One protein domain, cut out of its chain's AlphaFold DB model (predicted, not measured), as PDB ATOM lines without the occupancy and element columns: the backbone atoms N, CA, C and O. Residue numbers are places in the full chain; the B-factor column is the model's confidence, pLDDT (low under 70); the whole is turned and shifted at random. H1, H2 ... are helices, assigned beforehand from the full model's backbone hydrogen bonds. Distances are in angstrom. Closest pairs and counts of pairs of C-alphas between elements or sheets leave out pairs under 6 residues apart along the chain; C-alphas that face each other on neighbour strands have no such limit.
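What this domain is: This is residues 175 to 211 and 255 to 396 of the 396 residues of an uncharacterized protein of Trichuris suis (pig whipworm) (UniProt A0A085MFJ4). With little regular structure, long loops spread round a small middle of short H2 and H3; long H5 runs along one side, making a corner with H1. The 179 printed residues have six named helices, H1 to H6 in order, and no named strand: all helix, with only 59 residues in them. The whole is compact, radius of gyration of the C-alphas 17.9 A, spanning 53 by 47 by 41 A.

Where its parts are: H1, residues 255 to 266, begins at C-alpha 255 (-4.475, -33.693, -13.689). H2 is 289 to 292, H3 296 to 302, H4 348 to 351. H5, 354 to 377, is 35.0 A long; H6, 382 to 389, ends at C-alpha 389 (-1.817, -49.265, 15.441).

How they stand to each other: H1 touches H5 at a steep tilt of 66 degrees, closest C-alphas Gln 257 and Gln 356, 6.7 A. H6 touches no helix. Every O i to N i+4 pair is within hydrogen-bond range in H3 and H5, 7 of 8 in H1, 3 of 4 in H6; H2 and H4 are too short.

The domain as a whole: Residues 212 to 254 are cut out, a 31.3 A gap between C-alphas 211 and 255. Links H1 to H2 and H3 to H4 are long. Thirty-four residues have pLDDT under 70, among them 378 to 396.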
ATOM      1  N   ILE A 175      16.402 -59.623   7.280       65.94
ATOM      2  CA  ILE A 175      15.042 -60.066   7.604       65.94
ATOM      3  C   ILE A 175      15.004 -61.581   7.388       65.94
ATOM      4  O   ILE A 175      14.997 -62.029   6.243       65.94
ATOM      5  N   GLU A 176      15.007 -62.350   8.475       59.59
ATOM      6  CA  GLU A 176      15.015 -63.820   8.418       59.59
ATOM      7  C   GLU A 176      13.652 -64.400   8.020       59.59
ATOM      8  O   GLU A 176      13.592 -65.349   7.242       59.59
ATOM      9  N   GLU A 177      12.552 -63.800   8.489       75.44
ATOM     10  CA  GLU A 177      11.198 -64.248   8.165       75.44
ATOM     11  C   GLU A 177      10.205 -63.080   8.120       75.44
ATOM     12  O   GLU A 177      10.231 -62.160   8.944       75.44
ATOM     13  N   CYS A 178       9.304 -63.118   7.140       82.06
ATOM     14  CA  CYS A 178       8.221 -62.156   7.021       82.06
ATOM     15  C   CYS A 178       7.026 -62.592   7.865       82.06
ATOM     16  O   CYS A 178       6.358 -63.572   7.544       82.06
ATOM     17  N   ALA A 179       6.723 -61.828   8.916       78.69
ATOM     18  CA  ALA A 179       5.558 -62.085   9.751       78.69
ATOM     19  C   ALA A 179       4.266 -62.038   8.919       78.69
ATOM     20  O   ALA A 179       3.991 -61.056   8.222       78.69
ATOM     21  N   ALA A 180       3.452 -63.091   9.019       77.38
ATOM     22  CA  ALA A 180       2.138 -63.118   8.396       77.38
ATOM     23  C   ALA A 180       1.249 -62.020   9.005       77.38
ATOM     24  O   ALA A 180       1.036 -61.969  10.217       77.38
ATOM     25  N   GLY A 181       0.715 -61.144   8.157       71.25
ATOM     26  CA  GLY A 181      -0.157 -60.050   8.567       71.25
ATOM     27  C   GLY A 181      -1.204 -59.744   7.503       71.25
ATOM     28  O   GLY A 181      -0.976 -59.940   6.314       71.25
ATOM     29  N   GLY A 182      -2.371 -59.250   7.927       77.75
ATOM     30  CA  GLY A 182      -3.456 -58.854   7.016       77.75
ATOM     31  C   GLY A 182      -3.284 -57.467   6.382       77.75
ATOM     32  O   GLY A 182      -4.161 -57.022   5.647       77.75
ATOM     33  N   PHE A 183      -2.192 -56.758   6.691       81.69
ATOM     34  CA  PHE A 183      -1.986 -55.355   6.326       81.69
ATOM     35  C   PHE A 183      -0.550 -55.098   5.866       81.69
ATOM     36  O   PHE A 183       0.373 -55.824   6.227       81.69
ATOM     37  N   ARG A 184      -0.368 -54.027   5.086       84.38
ATOM     38  CA  ARG A 184       0.952 -53.567   4.638       84.38
ATOM     39  C   ARG A 184       1.761 -53.020   5.814       84.38
ATOM     40  O   ARG A 184       1.212 -52.375   6.707       84.38
ATOM     41  N   THR A 185       3.072 -53.225   5.774       85.94
ATOM     42  CA  THR A 185       4.013 -52.535   6.662       85.94
ATOM     43  C   THR A 185       4.196 -51.084   6.202       85.94
ATOM     44  O   THR A 185       4.109 -50.797   5.011       85.94
ATOM     45  N   PHE A 186       4.487 -50.158   7.124       85.31
ATOM     46  CA  PHE A 186       4.737 -48.749   6.769       85.31
ATOM     47  C   PHE A 186       5.952 -48.569   5.853       85.31
ATOM     48  O   PHE A 186       6.004 -47.641   5.058       85.31
ATOM     49  N   SER A 187       6.941 -49.450   5.987       84.81
ATOM     50  CA  SER A 187       8.191 -49.411   5.230       84.81
ATOM     51  C   SER A 187       8.108 -50.112   3.875       84.81
ATOM     52  O   SER A 187       9.077 -50.073   3.119       84.81
ATOM     53  N   GLY A 188       7.011 -50.814   3.577       88.81
ATOM     54  CA  GLY A 188       6.896 -51.677   2.402       88.81
ATOM     55  C   GLY A 188       7.678 -52.996   2.498       88.81
ATOM     56  O   GLY A 188       7.666 -53.763   1.537       88.81
ATOM     57  N   TYR A 189       8.325 -53.295   3.636       86.12
ATOM     58  CA  TYR A 189       8.972 -54.596   3.850       86.12
ATOM     59  C   TYR A 189       7.967 -55.736   3.768       86.12
ATOM     60  O   TYR A 189       6.814 -55.591   4.188       86.12
ATOM     61  N   CYS A 190       8.439 -56.880   3.274       87.62
ATOM     62  CA  CYS A 190       7.674 -58.122   3.191       87.62
ATOM     63  C   CYS A 190       6.442 -58.064   2.279       87.62
ATOM     64  O   CYS A 190       5.589 -58.944   2.343       87.62
ATOM     65  N   ASN A 191       6.352 -57.067   1.391       89.88
ATOM     66  CA  ASN A 191       5.357 -57.077   0.319       89.88
ATOM     67  C   ASN A 191       5.610 -58.254  -0.640       89.88
ATOM     68  O   ASN A 191       4.690 -58.994  -0.981       89.88
ATOM     69  N   ASN A 192       6.877 -58.477  -0.995       89.44
ATOM     70  CA  ASN A 192       7.330 -59.700  -1.643       89.44
ATOM     71  C   ASN A 192       7.979 -60.614  -0.592       89.44
ATOM     72  O   ASN A 192       8.991 -60.253  -0.003       89.44
ATOM     73  N   VAL A 193       7.399 -61.793  -0.354       86.31
ATOM     74  CA  VAL A 193       7.866 -62.732   0.687       86.31
ATOM     75  C   VAL A 193       9.212 -63.372   0.327       86.31
ATOM     76  O   VAL A 193      10.007 -63.667   1.213       86.31
ATOM     77  N   VAL A 194       9.489 -63.563  -0.966       86.50
ATOM     78  CA  VAL A 194      10.758 -64.133  -1.450       86.50
ATOM     79  C   VAL A 194      11.873 -63.087  -1.411       86.50
ATOM     80  O   VAL A 194      13.012 -63.399  -1.072       86.50
ATOM     81  N   HIS A 195      11.534 -61.831  -1.710       85.56
ATOM     82  CA  HIS A 195      12.452 -60.693  -1.710       85.56
ATOM     83  C   HIS A 195      11.915 -59.551  -0.828       85.56
ATOM     84  O   HIS A 195      11.403 -58.556  -1.353       85.56
ATOM     85  N   PRO A 196      12.059 -59.644   0.512       85.44
ATOM     86  CA  PRO A 196      11.405 -58.745   1.472       85.44
ATOM     87  C   PRO A 196      11.683 -57.250   1.303       85.44
ATOM     88  O   PRO A 196      10.911 -56.429   1.795       85.44
ATOM     89  N   MET A 197      12.774 -56.884   0.627       84.56
ATOM     90  CA  MET A 197      13.168 -55.490   0.415       84.56
ATOM     91  C   MET A 197      12.664 -54.883  -0.890       84.56
ATOM     92  O   MET A 197      12.767 -53.671  -1.058       84.56
ATOM     93  N   TRP A 198      12.160 -55.674  -1.837       89.19
ATOM     94  CA  TRP A 198      11.758 -55.137  -3.135       89.19
ATOM     95  C   TRP A 198      10.633 -54.116  -2.980       89.19
ATOM     96  O   TRP A 198       9.577 -54.416  -2.430       89.19
ATOM     97  N   GLY A 199      10.884 -52.896  -3.458       88.75
ATOM     98  CA  GLY A 199       9.953 -51.772  -3.366       88.75
ATOM     99  C   GLY A 199       9.815 -51.151  -1.972       88.75
ATOM    100  O   GLY A 199       9.004 -50.242  -1.794       88.75
ATOM    101  N   ALA A 200      10.590 -51.606  -0.988       89.81
ATOM    102  CA  ALA A 200      10.594 -51.018   0.341       89.81
ATOM    103  C   ALA A 200      11.325 -49.664   0.376       89.81
ATOM    104  O   ALA A 200      12.062 -49.292  -0.539       89.81
ATOM    105  N   VAL A 201      11.146 -48.932   1.471       88.31
ATOM    106  CA  VAL A 201      11.814 -47.647   1.707       88.31
ATOM    107  C   VAL A 201      13.327 -47.817   1.853       88.31
ATOM    108  O   VAL A 201      13.840 -48.854   2.301       88.31
ATOM    109  N   PHE A 202      14.047 -46.752   1.517       84.19
ATOM    110  CA  PHE A 202      15.504 -46.638   1.559       84.19
ATOM    111  C   PHE A 202      16.235 -47.666   0.687       84.19
ATOM    112  O   PHE A 202      17.372 -48.026   0.981       84.19
ATOM    113  N   GLN A 203      15.578 -48.155  -0.367       83.12
ATOM    114  CA  GLN A 203      16.216 -48.967  -1.403       83.12
ATOM    115  C   GLN A 203      16.704 -48.092  -2.555       83.12
ATOM    116  O   GLN A 203      16.144 -47.027  -2.824       83.12
ATOM    117  N   ALA A 204      17.752 -48.539  -3.243       81.69
ATOM    118  CA  ALA A 204      18.210 -47.894  -4.467       81.69
ATOM    119  C   ALA A 204      17.151 -48.016  -5.577       81.69
ATOM    120  O   ALA A 204      16.393 -48.988  -5.634       81.69
ATOM    121  N   PHE A 205      17.110 -47.038  -6.482       83.88
ATOM    122  CA  PHE A 205      16.266 -47.137  -7.672       83.88
ATOM    123  C   PHE A 205      16.739 -48.261  -8.595       83.88
ATOM    124  O   PHE A 205      17.933 -48.380  -8.883       83.88
ATOM    125  N   SER A 206      15.780 -49.023  -9.129       85.19
ATOM    126  CA  SER A 206      16.058 -49.963 -10.212       85.19
ATOM    127  C   SER A 206      16.550 -49.210 -11.447       85.19
ATOM    128  O   SER A 206      15.998 -48.176 -11.835       85.19
ATOM    129  N   ARG A 207      17.611 -49.723 -12.069       80.06
ATOM    130  CA  ARG A 207      18.208 -49.136 -13.266       80.06
ATOM    131  C   ARG A 207      17.737 -49.902 -14.496       80.06
ATOM    132  O   ARG A 207      18.180 -51.016 -14.738       80.06
ATOM    133  N   LEU A 208      16.879 -49.270 -15.296       87.06
ATOM    134  CA  LEU A 208      16.449 -49.816 -16.593       87.06
ATOM    135  C   LEU A 208      17.570 -49.788 -17.640       87.06
ATOM    136  O   LEU A 208      17.583 -50.588 -18.569       87.06
ATOM    137  N   VAL A 209      18.506 -48.849 -17.491       86.50
ATOM    138  CA  VAL A 209      19.689 -48.698 -18.340       86.50
ATOM    139  C   VAL A 209      20.924 -48.492 -17.474       86.50
ATOM    140  O   VAL A 209      20.843 -47.944 -16.369       86.50
ATOM    141  N   ALA A 210      22.080 -48.912 -17.989       81.94
ATOM    142  CA  ALA A 210      23.351 -48.698 -17.312       81.94
ATOM    143  C   ALA A 210      23.605 -47.192 -17.084       81.94
ATOM    144  O   ALA A 210      23.282 -46.368 -17.946       81.94
ATOM    145  N   PRO A 211      24.176 -46.801 -15.930       82.19
ATOM    146  CA  PRO A 211      24.494 -45.405 -15.661       82.19
ATOM    147  C   PRO A 211      25.567 -44.877 -16.621       82.19
ATOM    148  O   PRO A 211      26.553 -45.560 -16.887       82.19
ATOM    149  N   LEU A 255      -5.334 -32.677 -13.077       94.69
ATOM    150  CA  LEU A 255      -4.475 -33.693 -13.689       94.69
ATOM    151  C   LEU A 255      -3.020 -33.564 -13.215       94.69
ATOM    152  O   LEU A 255      -2.445 -34.537 -12.740       94.69
ATOM    153  N   ALA A 256      -2.449 -32.359 -13.287       92.56
ATOM    154  CA  ALA A 256      -1.075 -32.107 -12.852       92.56
ATOM    155  C   ALA A 256      -0.913 -32.306 -11.338       92.56
ATOM    156  O   ALA A 256       0.069 -32.877 -10.874       92.56
ATOM    157  N   GLN A 257      -1.911 -31.877 -10.563       93.88
ATOM    158  CA  GLN A 257      -1.883 -31.993  -9.105       93.88
ATOM    159  C   GLN A 257      -2.031 -33.445  -8.644       93.88
ATOM    160  O   GLN A 257      -1.353 -33.861  -7.711       93.88
ATOM    161  N   TRP A 258      -2.864 -34.229  -9.327       95.38
ATOM    162  CA  TRP A 258      -2.998 -35.662  -9.092       95.38
ATOM    163  C   TRP A 258      -1.729 -36.419  -9.487       95.38
ATOM    164  O   TRP A 258      -1.308 -37.311  -8.760       95.38
ATOM    165  N   ALA A 259      -1.088 -36.040 -10.598       96.06
ATOM    166  CA  ALA A 259       0.180 -36.633 -11.012       96.06
ATOM    167  C   ALA A 259       1.278 -36.421  -9.957       96.06
ATOM    168  O   ALA A 259       1.938 -37.382  -9.577       96.06
ATOM    169  N   GLN A 260       1.417 -35.198  -9.429       94.31
ATOM    170  CA  GLN A 260       2.340 -34.912  -8.326       94.31
ATOM    171  C   GLN A 260       1.978 -35.702  -7.059       94.31
ATOM    172  O   GLN A 260       2.851 -36.289  -6.431       94.31
ATOM    173  N   PHE A 261       0.689 -35.775  -6.718       95.00
ATOM    174  CA  PHE A 261       0.212 -36.512  -5.548       95.00
ATOM    175  C   PHE A 261       0.550 -38.011  -5.627       95.00
ATOM    176  O   PHE A 261       0.980 -38.595  -4.641       95.00
ATOM    177  N   VAL A 262       0.398 -38.628  -6.804       96.56
ATOM    178  CA  VAL A 262       0.801 -40.025  -7.057       96.56
ATOM    179  C   VAL A 262       2.324 -40.177  -7.061       96.56
ATOM    180  O   VAL A 262       2.841 -41.160  -6.539       96.56
ATOM    181  N   TYR A 263       3.051 -39.214  -7.630       95.50
ATOM    182  CA  TYR A 263       4.514 -39.212  -7.619       95.50
ATOM    183  C   TYR A 263       5.070 -39.220  -6.189       95.50
ATOM    184  O   TYR A 263       5.958 -40.015  -5.892       95.50
ATOM    185  N   ASP A 264       4.499 -38.406  -5.297       94.00
ATOM    186  CA  ASP A 264       4.906 -38.320  -3.890       94.00
ATOM    187  C   ASP A 264       4.648 -39.614  -3.093       94.00
ATOM    188  O   ASP A 264       5.246 -39.790  -2.031       94.00
ATOM    189  N   ASP A 265       3.785 -40.516  -3.586       96.00
ATOM    190  CA  ASP A 265       3.578 -41.856  -3.010       96.00
ATOM    191  C   ASP A 265       4.700 -42.827  -3.384       96.00
ATOM    192  O   ASP A 265       5.085 -43.676  -2.594       96.00
ATOM    193  N   LEU A 266       5.217 -42.695  -4.608       95.00
ATOM    194  CA  LEU A 266       6.146 -43.652  -5.207       95.00
ATOM    195  C   LEU A 266       7.607 -43.272  -5.001       95.00
ATOM    196  O   LEU A 266       8.482 -44.139  -4.990       95.00
ATOM    197  N   VAL A 267       7.899 -41.972  -4.958       92.62
ATOM    198  CA  VAL A 267       9.261 -41.466  -5.094       92.62
ATOM    199  C   VAL A 267       9.504 -40.310  -4.140       92.62
ATOM    200  O   VAL A 267       8.877 -39.257  -4.218       92.62
ATOM    201  N   LYS A 268      10.536 -40.462  -3.310       89.94
ATOM    202  CA  LYS A 268      11.147 -39.345  -2.592       89.94
ATOM    203  C   LYS A 268      12.662 -39.434  -2.683       89.94
ATOM    204  O   LYS A 268      13.273 -40.354  -2.148       89.94
ATOM    205  N   ILE A 269      13.265 -38.450  -3.339       86.19
ATOM    206  CA  ILE A 269      14.714 -38.357  -3.521       86.19
ATOM    207  C   ILE A 269      15.236 -37.274  -2.583       86.19
ATOM    208  O   ILE A 269      14.786 -36.131  -2.639       86.19
ATOM    209  N   GLY A 270      16.163 -37.646  -1.706       78.88
ATOM    210  CA  GLY A 270      16.865 -36.686  -0.862       78.88
ATOM    211  C   GLY A 270      18.121 -36.162  -1.536       78.88
ATOM    212  O   GLY A 270      18.763 -36.866  -2.315       78.88
ATOM    213  N   THR A 271      18.483 -34.934  -1.196       72.19
ATOM    214  CA  THR A 271      19.740 -34.327  -1.605       72.19
ATOM    215  C   THR A 271      20.805 -34.612  -0.557       72.19
ATOM    216  O   THR A 271      20.806 -34.045   0.536       72.19
ATOM    217  N   SER A 272      21.760 -35.455  -0.920       61.44
ATOM    218  CA  SER A 272      23.074 -35.550  -0.286       61.44
ATOM    219  C   SER A 272      24.125 -35.312  -1.367       61.44
ATOM    220  O   SER A 272      24.060 -35.845  -2.476       61.44
ATOM    221  N   THR A 273      25.077 -34.429  -1.084       54.97
ATOM    222  CA  THR A 273      26.164 -34.132  -2.018       54.97
ATOM    223  C   THR A 273      26.999 -35.391  -2.240       54.97
ATOM    224  O   THR A 273      27.554 -35.925  -1.284       54.97
ATOM    225  N   GLY A 274      27.119 -35.838  -3.493       50.62
ATOM    226  CA  GLY A 274      28.085 -36.870  -3.883       50.62
ATOM    227  C   GLY A 274      27.559 -38.300  -4.017       50.62
ATOM    228  O   GLY A 274      28.360 -39.181  -4.314       50.62
ATOM    229  N   GLU A 275      26.257 -38.568  -3.862       56.53
ATOM    230  CA  GLU A 275      25.721 -39.926  -4.053       56.53
ATOM    231  C   GLU A 275      25.534 -40.294  -5.536       56.53
ATOM    232  O   GLU A 275      24.798 -39.646  -6.280       56.53
ATOM    233  N   ARG A 276      26.168 -41.397  -5.963       56.38
ATOM    234  CA  ARG A 276      25.981 -42.017  -7.293       56.38
ATOM    235  C   ARG A 276      24.605 -42.682  -7.447       56.38
ATOM    236  O   ARG A 276      24.060 -42.755  -8.548       56.38
ATOM    237  N   GLN A 277      24.085 -43.249  -6.366       59.44
ATOM    238  CA  GLN A 277      22.795 -43.930  -6.315       59.44
ATOM    239  C   GLN A 277      22.013 -43.375  -5.135       59.44
ATOM    240  O   GLN A 277      22.373 -43.635  -3.992       59.44
ATOM    241  N   GLN A 278      20.965 -42.610  -5.423       72.25
ATOM    242  CA  GLN A 278      20.073 -42.096  -4.396       72.25
ATOM    243  C   GLN A 278      19.133 -43.206  -3.931       72.25
ATOM    244  O   GLN A 278      18.598 -43.971  -4.741       72.25
ATOM    245  N   ALA A 279      18.904 -43.266  -2.625       81.75
ATOM    246  CA  ALA A 279      17.873 -44.119  -2.062       81.75
ATOM    247  C   ALA A 279      16.490 -43.484  -2.261       81.75
ATOM    248  O   ALA A 279      16.301 -42.287  -2.012       81.75
ATOM    249  N   ASN A 280      15.508 -44.296  -2.651       88.19
ATOM    250  CA  ASN A 280      14.111 -43.903  -2.592       88.19
ATOM    251  C   ASN A 280      13.660 -43.878  -1.130       88.19
ATOM    252  O   ASN A 280      13.680 -44.896  -0.446       88.19
ATOM    253  N   GLN A 281      13.256 -42.716  -0.632       88.62
ATOM    254  CA  GLN A 281      12.746 -42.555   0.729       88.62
ATOM    255  C   GLN A 281      11.233 -42.784   0.819       88.62
ATOM    256  O   GLN A 281      10.696 -42.742   1.920       88.62
ATOM    257  N   ALA A 282      10.541 -43.015  -0.295       91.81
ATOM    258  CA  ALA A 282       9.157 -43.480  -0.321       91.81
ATOM    259  C   ALA A 282       9.108 -45.003  -0.532       91.81
ATOM    260  O   ALA A 282      10.110 -45.622  -0.906       91.81
ATOM    261  N   THR A 283       7.955 -45.619  -0.275       92.56
ATOM    262  CA  THR A 283       7.684 -46.975  -0.766       92.56
ATOM    263  C   THR A 283       7.522 -46.906  -2.287       92.56
ATOM    264  O   THR A 283       7.120 -45.892  -2.838       92.56
ATOM    265  N   SER A 284       7.846 -47.975  -3.010       94.56
ATOM    266  CA  SER A 284       7.633 -48.020  -4.472       94.56
ATOM    267  C   SER A 284       6.220 -48.485  -4.846       94.56
ATOM    268  O   SER A 284       5.953 -48.810  -6.001       94.56
ATOM    269  N   PHE A 285       5.323 -48.579  -3.863       95.12
ATOM    270  CA  PHE A 285       3.961 -49.074  -4.020       95.12
ATOM    271  C   PHE A 285       2.974 -47.910  -3.981       95.12
ATOM    272  O   PHE A 285       3.201 -46.924  -3.297       95.12
ATOM    273  N   LEU A 286       1.840 -48.059  -4.665       96.19
ATOM    274  CA  LEU A 286       0.698 -47.165  -4.472       96.19
ATOM    275  C   LEU A 286      -0.046 -47.582  -3.199       96.19
ATOM    276  O   LEU A 286      -0.988 -48.380  -3.246       96.19
ATOM    277  N   ASP A 287       0.433 -47.112  -2.053       94.25
ATOM    278  CA  ASP A 287      -0.073 -47.469  -0.725       94.25
ATOM    279  C   ASP A 287      -0.443 -46.258   0.145       94.25
ATOM    280  O   ASP A 287      -0.828 -46.420   1.307       94.25
ATOM    281  N   ALA A 288      -0.434 -45.064  -0.448       95.56
ATOM    282  CA  ALA A 288      -0.697 -43.797   0.209       95.56
ATOM    283  C   ALA A 288       0.285 -43.479   1.357       95.56
ATOM    284  O   ALA A 288      -0.083 -42.836   2.350       95.56
ATOM    285  N   SER A 289       1.545 -43.892   1.223       93.31
ATOM    286  CA  SER A 289       2.650 -43.554   2.125       93.31
ATOM    287  C   SER A 289       2.813 -42.042   2.312       93.31
ATOM    288  O   SER A 289       3.132 -41.585   3.411       93.31
ATOM    289  N   MET A 290       2.482 -41.233   1.302       94.19
ATOM    290  CA  MET A 290       2.496 -39.769   1.407       94.19
ATOM    291  C   MET A 290       1.441 -39.214   2.384       94.19
ATOM    292  O   MET A 290       1.592 -38.099   2.888       94.19
ATOM    293  N   ILE A 291       0.407 -39.996   2.716       95.25
ATOM    294  CA  ILE A 291      -0.583 -39.691   3.761       95.25
ATOM    295  C   ILE A 291      -0.213 -40.364   5.083       95.25
ATOM    296  O   ILE A 291      -0.278 -39.711   6.123       95.25
ATOM    297  N   TYR A 292       0.136 -41.653   5.057       92.88
ATOM    298  CA  TYR A 292       0.278 -42.482   6.262       92.88
ATOM    299  C   TYR A 292       1.686 -42.497   6.867       92.88
ATOM    300  O   TYR A 292       1.853 -42.905   8.017       92.88
ATOM    301  N   GLY A 293       2.681 -42.025   6.124       90.19
ATOM    302  CA  GLY A 293       4.088 -42.110   6.482       90.19
ATOM    303  C   GLY A 293       4.717 -43.445   6.084       90.19
ATOM    304  O   GLY A 293       4.053 -44.462   5.915       90.19
ATOM    305  N   ASN A 294       6.040 -43.413   5.977       86.75
ATOM    306  CA  ASN A 294       6.892 -44.502   5.495       86.75
ATOM    307  C   ASN A 294       7.609 -45.266   6.634       86.75
ATOM    308  O   ASN A 294       8.438 -46.145   6.406       86.75
ATOM    309  N   ASN A 295       7.348 -44.882   7.887       82.69
ATOM    310  CA  ASN A 295       7.948 -45.471   9.078       82.69
ATOM    311  C   ASN A 295       6.999 -45.366  10.282       82.69
ATOM    312  O   ASN A 295       6.123 -44.500  10.335       82.69
ATOM    313  N   GLY A 296       7.208 -46.232  11.279       79.94
ATOM    314  CA  GLY A 296       6.334 -46.323  12.450       79.94
ATOM    315  C   GLY A 296       6.277 -45.052  13.307       79.94
ATOM    316  O   GLY A 296       5.221 -44.749  13.857       79.94
ATOM    317  N   LYS A 297       7.365 -44.270  13.391       83.31
ATOM    318  CA  LYS A 297       7.399 -43.021  14.179       83.31
ATOM    319  C   LYS A 297       6.504 -41.952  13.548       83.31
ATOM    320  O   LYS A 297       5.680 -41.361  14.241       83.31
ATOM    321  N   THR A 298       6.630 -41.740  12.236       84.81
ATOM    322  CA  THR A 298       5.777 -40.808  11.481       84.81
ATOM    323  C   THR A 298       4.322 -41.266  11.510       84.81
ATOM    324  O   THR A 298       3.437 -40.469  11.817       84.81
ATOM    325  N   ALA A 299       4.066 -42.556  11.269       86.25
ATOM    326  CA  ALA A 299       2.713 -43.104  11.290       86.25
ATOM    327  C   ALA A 299       2.029 -42.928  12.655       86.25
ATOM    328  O   ALA A 299       0.855 -42.568  12.706       86.25
ATOM    329  N   ALA A 300       2.755 -43.129  13.760       84.25
ATOM    330  CA  ALA A 300       2.231 -42.897  15.104       84.25
ATOM    331  C   ALA A 300       1.900 -41.415  15.344       84.25
ATOM    332  O   ALA A 300       0.823 -41.091  15.836       84.25
ATOM    333  N   LEU A 301       2.780 -40.495  14.933       87.12
ATOM    334  CA  LEU A 301       2.567 -39.051  15.091       87.12
ATOM    335  C   LEU A 301       1.317 -38.543  14.343       87.12
ATOM    336  O   LEU A 301       0.624 -37.631  14.802       87.12
ATOM    337  N   LEU A 302       1.019 -39.133  13.185       90.31
ATOM    338  CA  LEU A 302      -0.125 -38.759  12.352       90.31
ATOM    339  C   LEU A 302      -1.461 -39.307  12.872       90.31
ATOM    340  O   LEU A 302      -2.514 -38.832  12.448       90.31
ATOM    341  N   ARG A 303      -1.447 -40.282  13.785       89.12
ATOM    342  CA  ARG A 303      -2.646 -40.971  14.276       89.12
ATOM    343  C   ARG A 303      -3.206 -40.349  15.548       89.12
ATOM    344  O   ARG A 303      -2.480 -39.844  16.404       89.12
ATOM    345  N   SER A 304      -4.528 -40.412  15.675       85.38
ATOM    346  CA  SER A 304      -5.232 -40.020  16.887       85.38
ATOM    347  C   SER A 304      -5.389 -41.214  17.822       85.38
ATOM    348  O   SER A 304      -5.962 -42.237  17.450       85.38
ATOM    349  N   TYR A 305      -4.916 -41.056  19.056       80.06
ATOM    350  CA  TYR A 305      -5.050 -42.046  20.132       80.06
ATOM    351  C   TYR A 305      -6.131 -41.663  21.148       80.06
ATOM    352  O   TYR A 305      -6.138 -42.145  22.273       80.06
ATOM    353  N   LYS A 306      -7.036 -40.750  20.780       78.75
ATOM    354  CA  LYS A 306      -8.149 -40.358  21.646       78.75
ATOM    355  C   LYS A 306      -9.176 -41.487  21.683       78.75
ATOM    356  O   LYS A 306      -9.650 -41.896  20.625       78.75
ATOM    357  N   ASP A 307      -9.617 -41.885  22.875       69.00
ATOM    358  CA  ASP A 307     -10.636 -42.936  23.068       69.00
ATOM    359  C   ASP A 307     -11.950 -42.654  22.314       69.00
ATOM    360  O   ASP A 307     -12.657 -43.561  21.871       69.00
ATOM    361  N   ALA A 308     -12.273 -41.372  22.111       67.75
ATOM    362  CA  ALA A 308     -13.436 -40.944  21.337       67.75
ATOM    363  C   ALA A 308     -13.290 -41.188  19.816       67.75
ATOM    364  O   ALA A 308     -14.298 -41.426  19.142       67.75
ATOM    365  N   SER A 309     -12.062 -41.211  19.289       68.12
ATOM    366  CA  SER A 309     -11.723 -41.281  17.856       68.12
ATOM    367  C   SER A 309     -10.649 -42.343  17.546       68.12
ATOM    368  O   SER A 309      -9.622 -42.025  16.940       68.12
ATOM    369  N   PRO A 310     -10.853 -43.613  17.946       70.25
ATOM    370  CA  PRO A 310      -9.886 -44.674  17.698       70.25
ATOM    371  C   PRO A 310      -9.753 -44.933  16.194       70.25
ATOM    372  O   PRO A 310     -10.752 -45.034  15.481       70.25
ATOM    373  N   GLY A 311      -8.512 -45.043  15.720       76.62
ATOM    374  CA  GLY A 311      -8.206 -45.337  14.319       76.62
ATOM    375  C   GLY A 311      -8.329 -44.149  13.360       76.62
ATOM    376  O   GLY A 311      -8.095 -44.336  12.172       76.62
ATOM    377  N   GLU A 312      -8.656 -42.943  13.837       88.50
ATOM    378  CA  GLU A 312      -8.634 -41.723  13.019       88.50
ATOM    379  C   GLU A 312      -7.207 -41.158  12.873       88.50
ATOM    380  O   GLU A 312      -6.334 -41.361  13.722       88.50
ATOM    381  N   LEU A 313      -6.974 -40.394  11.808       92.25
ATOM    382  CA  LEU A 313      -5.814 -39.518  11.665       92.25
ATOM    383  C   LEU A 313      -6.069 -38.177  12.359       92.25
ATOM    384  O   LEU A 313      -7.198 -37.675  12.401       92.25
ATOM    385  N   ASN A 314      -5.000 -37.581  12.882       93.19
ATOM    386  CA  ASN A 314      -5.046 -36.263  13.493       93.19
ATOM    387  C   ASN A 314      -5.466 -35.209  12.464       93.19
ATOM    388  O   ASN A 314      -5.034 -35.226  11.318       93.19
ATOM    389  N   VAL A 315      -6.295 -34.272  12.911       94.12
ATOM    390  CA  VAL A 315      -6.714 -33.068  12.185       94.12
ATOM    391  C   VAL A 315      -6.790 -31.923  13.190       94.12
ATOM    392  O   VAL A 315      -6.938 -32.165  14.392       94.12
ATOM    393  N   PHE A 316      -6.713 -30.681  12.723       91.44
ATOM    394  CA  PHE A 316      -7.024 -29.516  13.553       91.44
ATOM    395  C   PHE A 316      -8.184 -28.727  12.958       91.44
ATOM    396  O   PHE A 316      -8.471 -28.823  11.763       91.44
ATOM    397  N   ASN A 317      -8.855 -27.956  13.812       90.94
ATOM    398  CA  ASN A 317      -9.862 -27.011  13.369       90.94
ATOM    399  C   ASN A 317      -9.202 -25.658  13.099       90.94
ATOM    400  O   ASN A 317      -8.557 -25.089  13.982       90.94
ATOM    401  N   SER A 318      -9.333 -25.173  11.870       86.38
ATOM    402  CA  SER A 318      -8.891 -23.832  11.492       86.38
ATOM    403  C   SER A 318      -9.764 -22.750  12.135       86.38
ATOM    404  O   SER A 318     -10.852 -23.023  12.635       86.38
ATOM    405  N   LEU A 319      -9.313 -21.497  12.053       82.38
ATOM    406  CA  LEU A 319     -10.067 -20.325  12.519       82.38
ATOM    407  C   LEU A 319     -11.426 -20.139  11.817       82.38
ATOM    408  O   LEU A 319     -12.261 -19.385  12.303       82.38
ATOM    409  N   TYR A 320     -11.648 -20.814  10.686       84.69
ATOM    410  CA  TYR A 320     -12.873 -20.737   9.884       84.69
ATOM    411  C   TYR A 320     -13.739 -22.001   9.991       84.69
ATOM    412  O   TYR A 320     -14.462 -22.329   9.048       84.69
ATOM    413  N   ASP A 321     -13.605 -22.760  11.081       86.19
ATOM    414  CA  ASP A 321     -14.325 -24.019  11.325       86.19
ATOM    415  C   ASP A 321     -14.164 -25.082  10.223       86.19
ATOM    416  O   ASP A 321     -15.024 -25.934   9.985       86.19
ATOM    417  N   ARG A 322     -13.023 -25.049   9.526       89.12
ATOM    418  CA  ARG A 322     -12.633 -26.095   8.574       89.12
ATOM    419  C   ARG A 322     -11.626 -27.038   9.201       89.12
ATOM    420  O   ARG A 322     -10.601 -26.588   9.715       89.12
ATOM    421  N   LEU A 323     -11.882 -28.335   9.060       94.31
ATOM    422  CA  LEU A 323     -10.926 -29.379   9.410       94.31
ATOM    423  C   LEU A 323      -9.794 -29.420   8.382       94.31
ATOM    424  O   LEU A 323     -10.044 -29.574   7.186       94.31
ATOM    425  N   LEU A 324      -8.561 -29.309   8.867       94.31
ATOM    426  CA  LEU A 324      -7.336 -29.314   8.073       94.31
ATOM    427  C   LEU A 324      -6.311 -30.300   8.662       94.31
ATOM    428  O   LEU A 324      -6.475 -30.815   9.773       94.31
ATOM    429  N   LEU A 325      -5.247 -30.563   7.901       95.00
ATOM    430  CA  LEU A 325      -4.123 -31.420   8.300       95.00
ATOM    431  C   LEU A 325      -3.439 -30.924   9.575       95.00
ATOM    432  O   LEU A 325      -3.290 -29.719   9.729       95.00
ATOM    433  N   PRO A 326      -2.943 -31.807  10.457       93.50
ATOM    434  CA  PRO A 326      -2.270 -31.387  11.680       93.50
ATOM    435  C   PRO A 326      -1.058 -30.504  11.355       93.50
ATOM    436  O   PRO A 326      -0.492 -30.588  10.271       93.50
ATOM    437  N   GLN A 327      -0.652 -29.645  12.286       90.62
ATOM    438  CA  GLN A 327       0.429 -28.685  12.059       90.62
ATOM    439  C   GLN A 327       1.697 -29.042  12.837       90.62
ATOM    440  O   GLN A 327       1.639 -29.418  14.011       90.62
ATOM    441  N   ASN A 328       2.858 -28.842  12.215       86.75
ATOM    442  CA  ASN A 328       4.159 -28.946  12.862       86.75
ATOM    443  C   ASN A 328       4.592 -27.584  13.420       86.75
ATOM    444  O   ASN A 328       5.190 -26.769  12.721       86.75
ATOM    445  N   LYS A 329       4.329 -27.350  14.711       82.19
ATOM    446  CA  LYS A 329       4.610 -26.071  15.398       82.19
ATOM    447  C   LYS A 329       6.089 -25.661  15.406       82.19
ATOM    448  O   LYS A 329       6.386 -24.487  15.628       82.19
ATOM    449  N   ASN A 330       6.996 -26.607  15.166       79.06
ATOM    450  CA  ASN A 330       8.439 -26.374  15.165       79.06
ATOM    451  C   ASN A 330       8.970 -25.940  13.789       79.06
ATOM    452  O   ASN A 330      10.124 -25.540  13.692       79.06
ATOM    453  N   ARG A 331       8.142 -26.009  12.738       77.88
ATOM    454  CA  ARG A 331       8.504 -25.674  11.355       77.88
ATOM    455  C   ARG A 331       7.747 -24.434  10.897       77.88
ATOM    456  O   ARG A 331       6.516 -24.402  10.937       77.88
ATOM    457  N   ARG A 332       8.488 -23.404  10.491       76.44
ATOM    458  CA  ARG A 332       7.957 -22.082  10.104       76.44
ATOM    459  C   ARG A 332       8.301 -21.690   8.669       76.44
ATOM    460  O   ARG A 332       7.870 -20.645   8.205       76.44
ATOM    461  N   GLU A 333       9.033 -22.539   7.957       78.00
ATOM    462  CA  GLU A 333       9.534 -22.309   6.601       78.00
ATOM    463  C   GLU A 333       8.402 -22.217   5.559       78.00
ATOM    464  O   GLU A 333       8.617 -21.727   4.454       78.00
ATOM    465  N   CYS A 334       7.193 -22.671   5.905       78.69
ATOM    466  CA  CYS A 334       6.011 -22.612   5.042       78.69
ATOM    467  C   CYS A 334       5.320 -21.246   5.024       78.69
ATOM    468  O   CYS A 334       4.424 -21.037   4.207       78.69
ATOM    469  N   ALA A 335       5.703 -20.316   5.903       70.31
ATOM    470  CA  ALA A 335       5.052 -19.023   5.995       70.31
ATOM    471  C   ALA A 335       6.036 -17.875   5.744       70.31
ATOM    472  O   ALA A 335       7.054 -17.736   6.416       70.31
ATOM    473  N   LEU A 336       5.710 -17.036   4.754       62.38
ATOM    474  CA  LEU A 336       6.532 -15.887   4.356       62.38
ATOM    475  C   LEU A 336       6.363 -14.684   5.297       62.38
ATOM    476  O   LEU A 336       7.275 -13.879   5.444       62.38
ATOM    477  N   THR A 337       5.189 -14.545   5.917       56.88
ATOM    478  CA  THR A 337       4.807 -13.366   6.721       56.88
ATOM    479  C   THR A 337       3.913 -13.706   7.917       56.88
ATOM    480  O   THR A 337       3.972 -13.028   8.942       56.88
ATOM    481  N   ALA A 338       3.105 -14.768   7.829       56.53
ATOM    482  CA  ALA A 338       2.294 -15.276   8.935       56.53
ATOM    483  C   ALA A 338       3.107 -16.236   9.819       56.53
ATOM    484  O   ALA A 338       4.004 -16.921   9.352       56.53
ATOM    485  N   ARG A 339       2.794 -16.350  11.112       64.38
ATOM    486  CA  ARG A 339       3.394 -17.372  11.997       64.38
ATOM    487  C   ARG A 339       2.700 -18.733  11.855       64.38
ATOM    488  O   ARG A 339       2.594 -19.463  12.839       64.38
ATOM    489  N   GLU A 340       2.165 -19.044  10.676       76.25
ATOM    490  CA  GLU A 340       1.433 -20.290  10.475       76.25
ATOM    491  C   GLU A 340       2.416 -21.454  10.290       76.25
ATOM    492  O   GLU A 340       3.273 -21.410   9.407       76.25
ATOM    493  N   PRO A 341       2.346 -22.481  11.148       85.44
ATOM    494  CA  PRO A 341       3.214 -23.641  11.032       85.44
ATOM    495  C   PRO A 341       2.879 -24.482   9.797       85.44
ATOM    496  O   PRO A 341       1.728 -24.545   9.362       85.44
ATOM    497  N   CYS A 342       3.885 -25.186   9.281       88.12
ATOM    498  CA  CYS A 342       3.722 -26.143   8.188       88.12
ATOM    499  C   CYS A 342       2.702 -27.242   8.525       88.12
ATOM    500  O   CYS A 342       2.605 -27.680   9.677       88.12
ATOM    501  N   PHE A 343       2.000 -27.762   7.516       92.19
ATOM    502  CA  PHE A 343       1.204 -28.975   7.672       92.19
ATOM    503  C   PHE A 343       2.099 -30.202   7.843       92.19
ATOM    504  O   PHE A 343       3.200 -30.294   7.296       92.19
ATOM    505  N   LEU A 344       1.591 -31.158   8.605       92.31
ATOM    506  CA  LEU A 344       2.193 -32.443   8.887       92.31
ATOM    507  C   LEU A 344       1.406 -33.529   8.142       92.31
ATOM    508  O   LEU A 344       0.185 -33.632   8.267       92.31
ATOM    509  N   SER A 345       2.117 -34.338   7.363       93.44
ATOM    510  CA  SER A 345       1.585 -35.492   6.635       93.44
ATOM    511  C   SER A 345       2.669 -36.574   6.528       93.44
ATOM    512  O   SER A 345       3.721 -36.449   7.159       93.44
ATOM    513  N   GLY A 346       2.430 -37.634   5.755       91.00
ATOM    514  CA  GLY A 346       3.427 -38.682   5.504       91.00
ATOM    515  C   GLY A 346       4.651 -38.184   4.729       91.00
ATOM    516  O   GLY A 346       5.731 -38.760   4.843       91.00
ATOM    517  N   THR A 347       4.506 -37.070   4.005       89.88
ATOM    518  CA  THR A 347       5.579 -36.378   3.281       89.88
ATOM    519  C   THR A 347       5.607 -34.875   3.580       89.88
ATOM    520  O   THR A 347       4.583 -34.268   3.904       89.88
ATOM    521  N   ASN A 348       6.777 -34.252   3.399       87.56
ATOM    522  CA  ASN A 348       6.945 -32.796   3.437       87.56
ATOM    523  C   ASN A 348       6.385 -32.116   2.172       87.56
ATOM    524  O   ASN A 348       6.073 -30.923   2.222       87.56
ATOM    525  N   SER A 349       6.202 -32.869   1.074       88.25
ATOM    526  CA  SER A 349       5.654 -32.394  -0.208       88.25
ATOM    527  C   SER A 349       4.289 -31.732  -0.095       88.25
ATOM    528  O   SER A 349       3.950 -30.852  -0.886       88.25
ATOM    529  N   VAL A 350       3.539 -32.086   0.951       91.44
ATOM    530  CA  VAL A 350       2.233 -31.506   1.268       91.44
ATOM    531  C   VAL A 350       2.257 -29.976   1.363       91.44
ATOM    532  O   VAL A 350       1.243 -29.332   1.109       91.44
ATOM    533  N   ASN A 351       3.414 -29.386   1.682       89.44
ATOM    534  CA  ASN A 351       3.590 -27.943   1.832       89.44
ATOM    535  C   ASN A 351       4.118 -27.233   0.571       89.44
ATOM    536  O   ASN A 351       4.306 -26.021   0.615       89.44
ATOM    537  N   LEU A 352       4.359 -27.935  -0.546       87.00
ATOM    538  CA  LEU A 352       4.871 -27.305  -1.775       87.00
ATOM    539  C   LEU A 352       3.888 -26.311  -2.389       87.00
ATOM    540  O   LEU A 352       4.278 -25.242  -2.854       87.00
ATOM    541  N   THR A 353       2.612 -26.688  -2.450       88.12
ATOM    542  CA  THR A 353       1.554 -25.832  -2.982       88.12
ATOM    543  C   THR A 353       0.280 -26.000  -2.157       88.12
ATOM    544  O   THR A 353       0.011 -27.101  -1.665       88.12
ATOM    545  N   PRO A 354      -0.570 -24.962  -2.055       90.31
ATOM    546  CA  PRO A 354      -1.853 -25.074  -1.361       90.31
ATOM    547  C   PRO A 354      -2.757 -26.179  -1.925       90.31
ATOM    548  O   PRO A 354      -3.546 -26.773  -1.193       90.31
ATOM    549  N   THR A 355      -2.635 -26.486  -3.220       93.44
ATOM    550  CA  THR A 355      -3.439 -27.529  -3.866       93.44
ATOM    551  C   THR A 355      -3.036 -28.932  -3.416       93.44
ATOM    552  O   THR A 355      -3.916 -29.768  -3.217       93.44
ATOM    553  N   GLN A 356      -1.743 -29.183  -3.179       93.25
ATOM    554  CA  GLN A 356      -1.293 -30.439  -2.567       93.25
ATOM    555  C   GLN A 356      -1.825 -30.566  -1.137       93.25
ATOM    556  O   GLN A 356      -2.463 -31.566  -0.809       93.25
ATOM    557  N   ALA A 357      -1.697 -29.518  -0.317       93.69
ATOM    558  CA  ALA A 357      -2.273 -29.505   1.030       93.69
ATOM    559  C   ALA A 357      -3.788 -29.787   1.024       93.69
ATOM    560  O   ALA A 357      -4.287 -30.560   1.848       93.69
ATOM    561  N   ALA A 358      -4.525 -29.217   0.065       94.75
ATOM    562  CA  ALA A 358      -5.949 -29.475  -0.104       94.75
ATOM    563  C   ALA A 358      -6.242 -30.940  -0.480       94.75
ATOM    564  O   ALA A 358      -7.128 -31.548   0.123       94.75
ATOM    565  N   LEU A 359      -5.493 -31.533  -1.420       96.06
ATOM    566  CA  LEU A 359      -5.646 -32.944  -1.800       96.06
ATOM    567  C   LEU A 359      -5.377 -33.882  -0.618       96.06
ATOM    568  O   LEU A 359      -6.212 -34.734  -0.314       96.06
ATOM    569  N   HIS A 360      -4.271 -33.680   0.100       97.44
ATOM    570  CA  HIS A 360      -3.968 -34.439   1.314       97.44
ATOM    571  C   HIS A 360      -5.082 -34.293   2.363       97.44
ATOM    572  O   HIS A 360      -5.516 -35.290   2.940       97.44
ATOM    573  N   THR A 361      -5.601 -33.076   2.571       96.94
ATOM    574  CA  THR A 361      -6.718 -32.830   3.501       96.94
ATOM    575  C   THR A 361      -7.946 -33.655   3.122       96.94
ATOM    576  O   THR A 361      -8.525 -34.322   3.978       96.94
ATOM    577  N   VAL A 362      -8.335 -33.666   1.840       96.56
ATOM    578  CA  VAL A 362      -9.488 -34.446   1.360       96.56
ATOM    579  C   VAL A 362      -9.327 -35.929   1.695       96.56
ATOM    580  O   VAL A 362     -10.265 -36.543   2.207       96.56
ATOM    581  N   TRP A 363      -8.146 -36.502   1.462       96.56
ATOM    582  CA  TRP A 363      -7.895 -37.917   1.739       96.56
ATOM    583  C   TRP A 363      -7.832 -38.252   3.228       96.56
ATOM    584  O   TRP A 363      -8.363 -39.286   3.635       96.56
ATOM    585  N   VAL A 364      -7.277 -37.369   4.060       96.44
ATOM    586  CA  VAL A 364      -7.292 -37.532   5.524       96.44
ATOM    587  C   VAL A 364      -8.722 -37.486   6.067       96.44
ATOM    588  O   VAL A 364      -9.123 -38.339   6.860       96.44
ATOM    589  N   LEU A 365      -9.546 -36.550   5.593       95.56
ATOM    590  CA  LEU A 365     -10.955 -36.487   5.986       95.56
ATOM    591  C   LEU A 365     -11.740 -37.709   5.494       95.56
ATOM    592  O   LEU A 365     -12.610 -38.215   6.209       95.56
ATOM    593  N   GLN A 366     -11.417 -38.219   4.303       95.56
ATOM    594  CA  GLN A 366     -12.008 -39.445   3.780       95.56
ATOM    595  C   GLN A 366     -11.614 -40.673   4.613       95.56
ATOM    596  O   GLN A 366     -12.479 -41.503   4.896       95.56
ATOM    597  N   HIS A 367     -10.359 -40.769   5.065       94.00
ATOM    598  CA  HIS A 367      -9.920 -41.797   6.010       94.00
ATOM    599  C   HIS A 367     -10.750 -41.746   7.299       94.00
ATOM    600  O   HIS A 367     -11.373 -42.739   7.672       94.00
ATOM    601  N   ASN A 368     -10.858 -40.570   7.927       92.69
ATOM    602  CA  ASN A 368     -11.616 -40.409   9.173       92.69
ATOM    603  C   ASN A 368     -13.107 -40.727   8.981       92.69
ATOM    604  O   ASN A 368     -13.743 -41.319   9.854       92.69
ATOM    605  N   ARG A 369     -13.682 -40.399   7.818       91.81
ATOM    606  CA  ARG A 369     -15.053 -40.792   7.464       91.81
ATOM    607  C   ARG A 369     -15.216 -42.314   7.384       91.81
ATOM    608  O   ARG A 369     -16.255 -42.817   7.812       91.81
ATOM    609  N   ILE A 370     -14.241 -43.036   6.831       87.19
ATOM    610  CA  ILE A 370     -14.255 -44.506   6.767       87.19
ATOM    611  C   ILE A 370     -14.091 -45.100   8.171       87.19
ATOM    612  O   ILE A 370     -14.920 -45.917   8.563       87.19
ATOM    613  N   ALA A 371     -13.111 -44.636   8.952       85.25
ATOM    614  CA  ALA A 371     -12.870 -45.095  10.322       85.25
ATOM    615  C   ALA A 371     -14.123 -44.953  11.205       85.25
ATOM    616  O   ALA A 371     -14.544 -45.905  11.862       85.25
ATOM    617  N   LYS A 372     -14.810 -43.803  11.130       85.81
ATOM    618  CA  LYS A 372     -16.077 -43.567  11.847       85.81
ATOM    619  C   LYS A 372     -17.179 -44.546  11.454       85.81
ATOM    620  O   LYS A 372     -17.952 -44.960  12.309       85.81
ATOM    621  N   ARG A 373     -17.271 -44.912  10.173       85.31
ATOM    622  CA  ARG A 373     -18.268 -45.881   9.695       85.31
ATOM    623  C   ARG A 373     -17.947 -47.293  10.162       85.31
ATOM    624  O   ARG A 373     -18.837 -47.961  10.673       85.31
ATOM    625  N   LEU A 374     -16.686 -47.708  10.052       79.75
ATOM    626  CA  LEU A 374     -16.239 -49.024  10.511       79.75
ATOM    627  C   LEU A 374     -16.452 -49.200  12.020       79.75
ATOM    628  O   LEU A 374     -16.954 -50.238  12.435       79.75
ATOM    629  N   LYS A 375     -16.201 -48.157  12.825       75.56
ATOM    630  CA  LYS A 375     -16.484 -48.151  14.272       75.56
ATOM    631  C   LYS A 375     -17.953 -48.461  14.599       75.56
ATOM    632  O   LYS A 375     -18.236 -49.082  15.619       75.56
ATOM    633  N   VAL A 376     -18.891 -47.997  13.768       74.56
ATOM    634  CA  VAL A 376     -20.333 -48.219  13.971       74.56
ATOM    635  C   VAL A 376     -20.736 -49.642  13.582       74.56
ATOM    636  O   VAL A 376     -21.563 -50.241  14.264       74.56
ATOM    637  N   THR A 377     -20.164 -50.172  12.499       72.44
ATOM    638  CA  THR A 377     -20.535 -51.479  11.937       72.44
ATOM    639  C   THR A 377     -19.891 -52.649  12.683       72.44
ATOM    640  O   THR A 377     -20.550 -53.656  12.904       72.44
ATOM    641  N   GLU A 378     -18.642 -52.510  13.123       64.44
ATOM    642  CA  GLU A 378     -17.827 -53.609  13.643       64.44
ATOM    643  C   GLU A 378     -17.292 -53.284  15.048       64.44
ATOM    644  O   GLU A 378     -16.148 -52.860  15.229       64.44
ATOM    645  N   LYS A 379     -18.120 -53.482  16.085       57.41
ATOM    646  CA  LYS A 379     -17.726 -53.205  17.484       57.41
ATOM    647  C   LYS A 379     -16.562 -54.082  17.983       57.41
ATOM    648  O   LYS A 379     -15.862 -53.661  18.898       57.41
ATOM    649  N   LEU A 380     -16.346 -55.268  17.399       48.66
ATOM    650  CA  LEU A 380     -15.322 -56.239  17.827       48.66
ATOM    651  C   LEU A 380     -14.003 -56.151  17.030       48.66
ATOM    652  O   LEU A 380     -12.944 -56.483  17.555       48.66
ATOM    653  N   PHE A 381     -14.041 -55.658  15.788       49.38
ATOM    654  CA  PHE A 381     -12.879 -55.598  14.880       49.38
ATOM    655  C   PHE A 381     -11.846 -54.523  15.286       49.38
ATOM    656  O   PHE A 381     -10.682 -54.556  14.885       49.38
ATOM    657  N   MET A 382     -12.254 -53.585  16.149       48.09
ATOM    658  CA  MET A 382     -11.422 -52.481  16.641       48.09
ATOM    659  C   MET A 382     -10.299 -52.925  17.592       48.09
ATOM    660  O   MET A 382      -9.272 -52.251  17.666       48.09
ATOM    661  N   LEU A 383     -10.443 -54.064  18.284       45.28
ATOM    662  CA  LEU A 383      -9.408 -54.578  19.194       45.28
ATOM    663  C   LEU A 383      -8.173 -55.106  18.445       45.28
ATOM    664  O   LEU A 383      -7.058 -54.922  18.928       45.28
ATOM    665  N   GLN A 384      -8.347 -55.672  17.244       41.28
ATOM    666  CA  GLN A 384      -7.225 -56.100  16.395       41.28
ATOM    667  C   GLN A 384      -6.552 -54.921  15.680       41.28
ATOM    668  O   GLN A 384      -5.332 -54.901  15.539       41.28
ATOM    669  N   GLN A 385      -7.307 -53.885  15.291       45.84
ATOM    670  CA  GLN A 385      -6.691 -52.663  14.761       45.84
ATOM    671  C   GLN A 385      -5.881 -51.916  15.826       45.84
ATOM    672  O   GLN A 385      -4.818 -51.403  15.504       45.84
ATOM    673  N   LEU A 386      -6.289 -51.921  17.100       44.19
ATOM    674  CA  LEU A 386      -5.474 -51.370  18.195       44.19
ATOM    675  C   LEU A 386      -4.110 -52.073  18.339       44.19
ATOM    676  O   LEU A 386      -3.128 -51.410  18.661       44.19
ATOM    677  N   THR A 387      -4.018 -53.369  18.018       40.03
ATOM    678  CA  THR A 387      -2.753 -54.129  18.022       40.03
ATOM    679  C   THR A 387      -1.868 -53.835  16.803       40.03
ATOM    680  O   THR A 387      -0.651 -53.943  16.888       40.03
ATOM    681  N   ILE A 388      -2.455 -53.413  15.679       47.12
ATOM    682  CA  ILE A 388      -1.743 -53.025  14.443       47.12
ATOM    683  C   ILE A 388      -1.340 -51.530  14.463       47.12
ATOM    684  O   ILE A 388      -0.447 -51.102  13.733       47.12
ATOM    685  N   LEU A 389      -1.984 -50.723  15.318       42.84
ATOM    686  CA  LEU A 389      -1.817 -49.265  15.441       42.84
ATOM    687  C   LEU A 389      -0.922 -48.814  16.608       42.84
ATOM    688  O   LEU A 389      -0.582 -47.629  16.694       42.84
ATOM    689  N   MET A 390      -0.527 -49.735  17.485       31.45
ATOM    690  CA  MET A 390       0.537 -49.534  18.463       31.45
ATOM    691  C   MET A 390       1.659 -50.527  18.158       31.45
ATOM    692  O   MET A 390       1.527 -51.698  18.513       31.45
ATOM    693  N   PRO A 391       2.779 -50.123  17.530       32.09
ATOM    694  CA  PRO A 391       3.974 -50.923  17.697       32.09
ATOM    695  C   PRO A 391       4.299 -50.880  19.191       32.09
ATOM    696  O   PRO A 391       4.312 -49.804  19.789       32.09
ATOM    697  N   TYR A 392       4.480 -52.063  19.769       32.56
ATOM    698  CA  TYR A 392       5.095 -52.329  21.064       32.56
ATOM    699  C   TYR A 392       5.927 -51.127  21.553       32.56
ATOM    700  O   TYR A 392       7.047 -50.898  21.096       32.56
ATOM    701  N   VAL A 393       5.364 -50.313  22.451       31.91
ATOM    702  CA  VAL A 393       6.172 -49.380  23.235       31.91
ATOM    703  C   VAL A 393       6.928 -50.284  24.190       31.91
ATOM    704  O   VAL A 393       6.348 -50.792  25.146       31.91
ATOM    705  N   GLY A 394       8.185 -50.582  23.854       27.38
ATOM    706  CA  GLY A 394       9.074 -51.344  24.719       27.38
ATOM    707  C   GLY A 394       9.007 -50.776  26.131       27.38
ATOM    708  O   GLY A 394       9.122 -49.562  26.325       27.38
ATOM    709  N   ASN A 395       8.750 -51.658  27.097       24.69
ATOM    710  CA  ASN A 395       8.860 -51.331  28.507       24.69
ATOM    711  C   ASN A 395      10.229 -50.690  28.770       24.69
ATOM    712  O   ASN A 395      11.244 -51.138  28.233       24.69
ATOM    713  N   LYS A 396      10.196 -49.622  29.569       30.42
ATOM    714  CA  LYS A 396      11.367 -49.025  30.212       30.42
ATOM    715  C   LYS A 396      12.165 -50.048  31.007       30.42
ATOM    716  O   LYS A 396      11.523 -50.972  31.558       30.42
TER     717      LYS A 396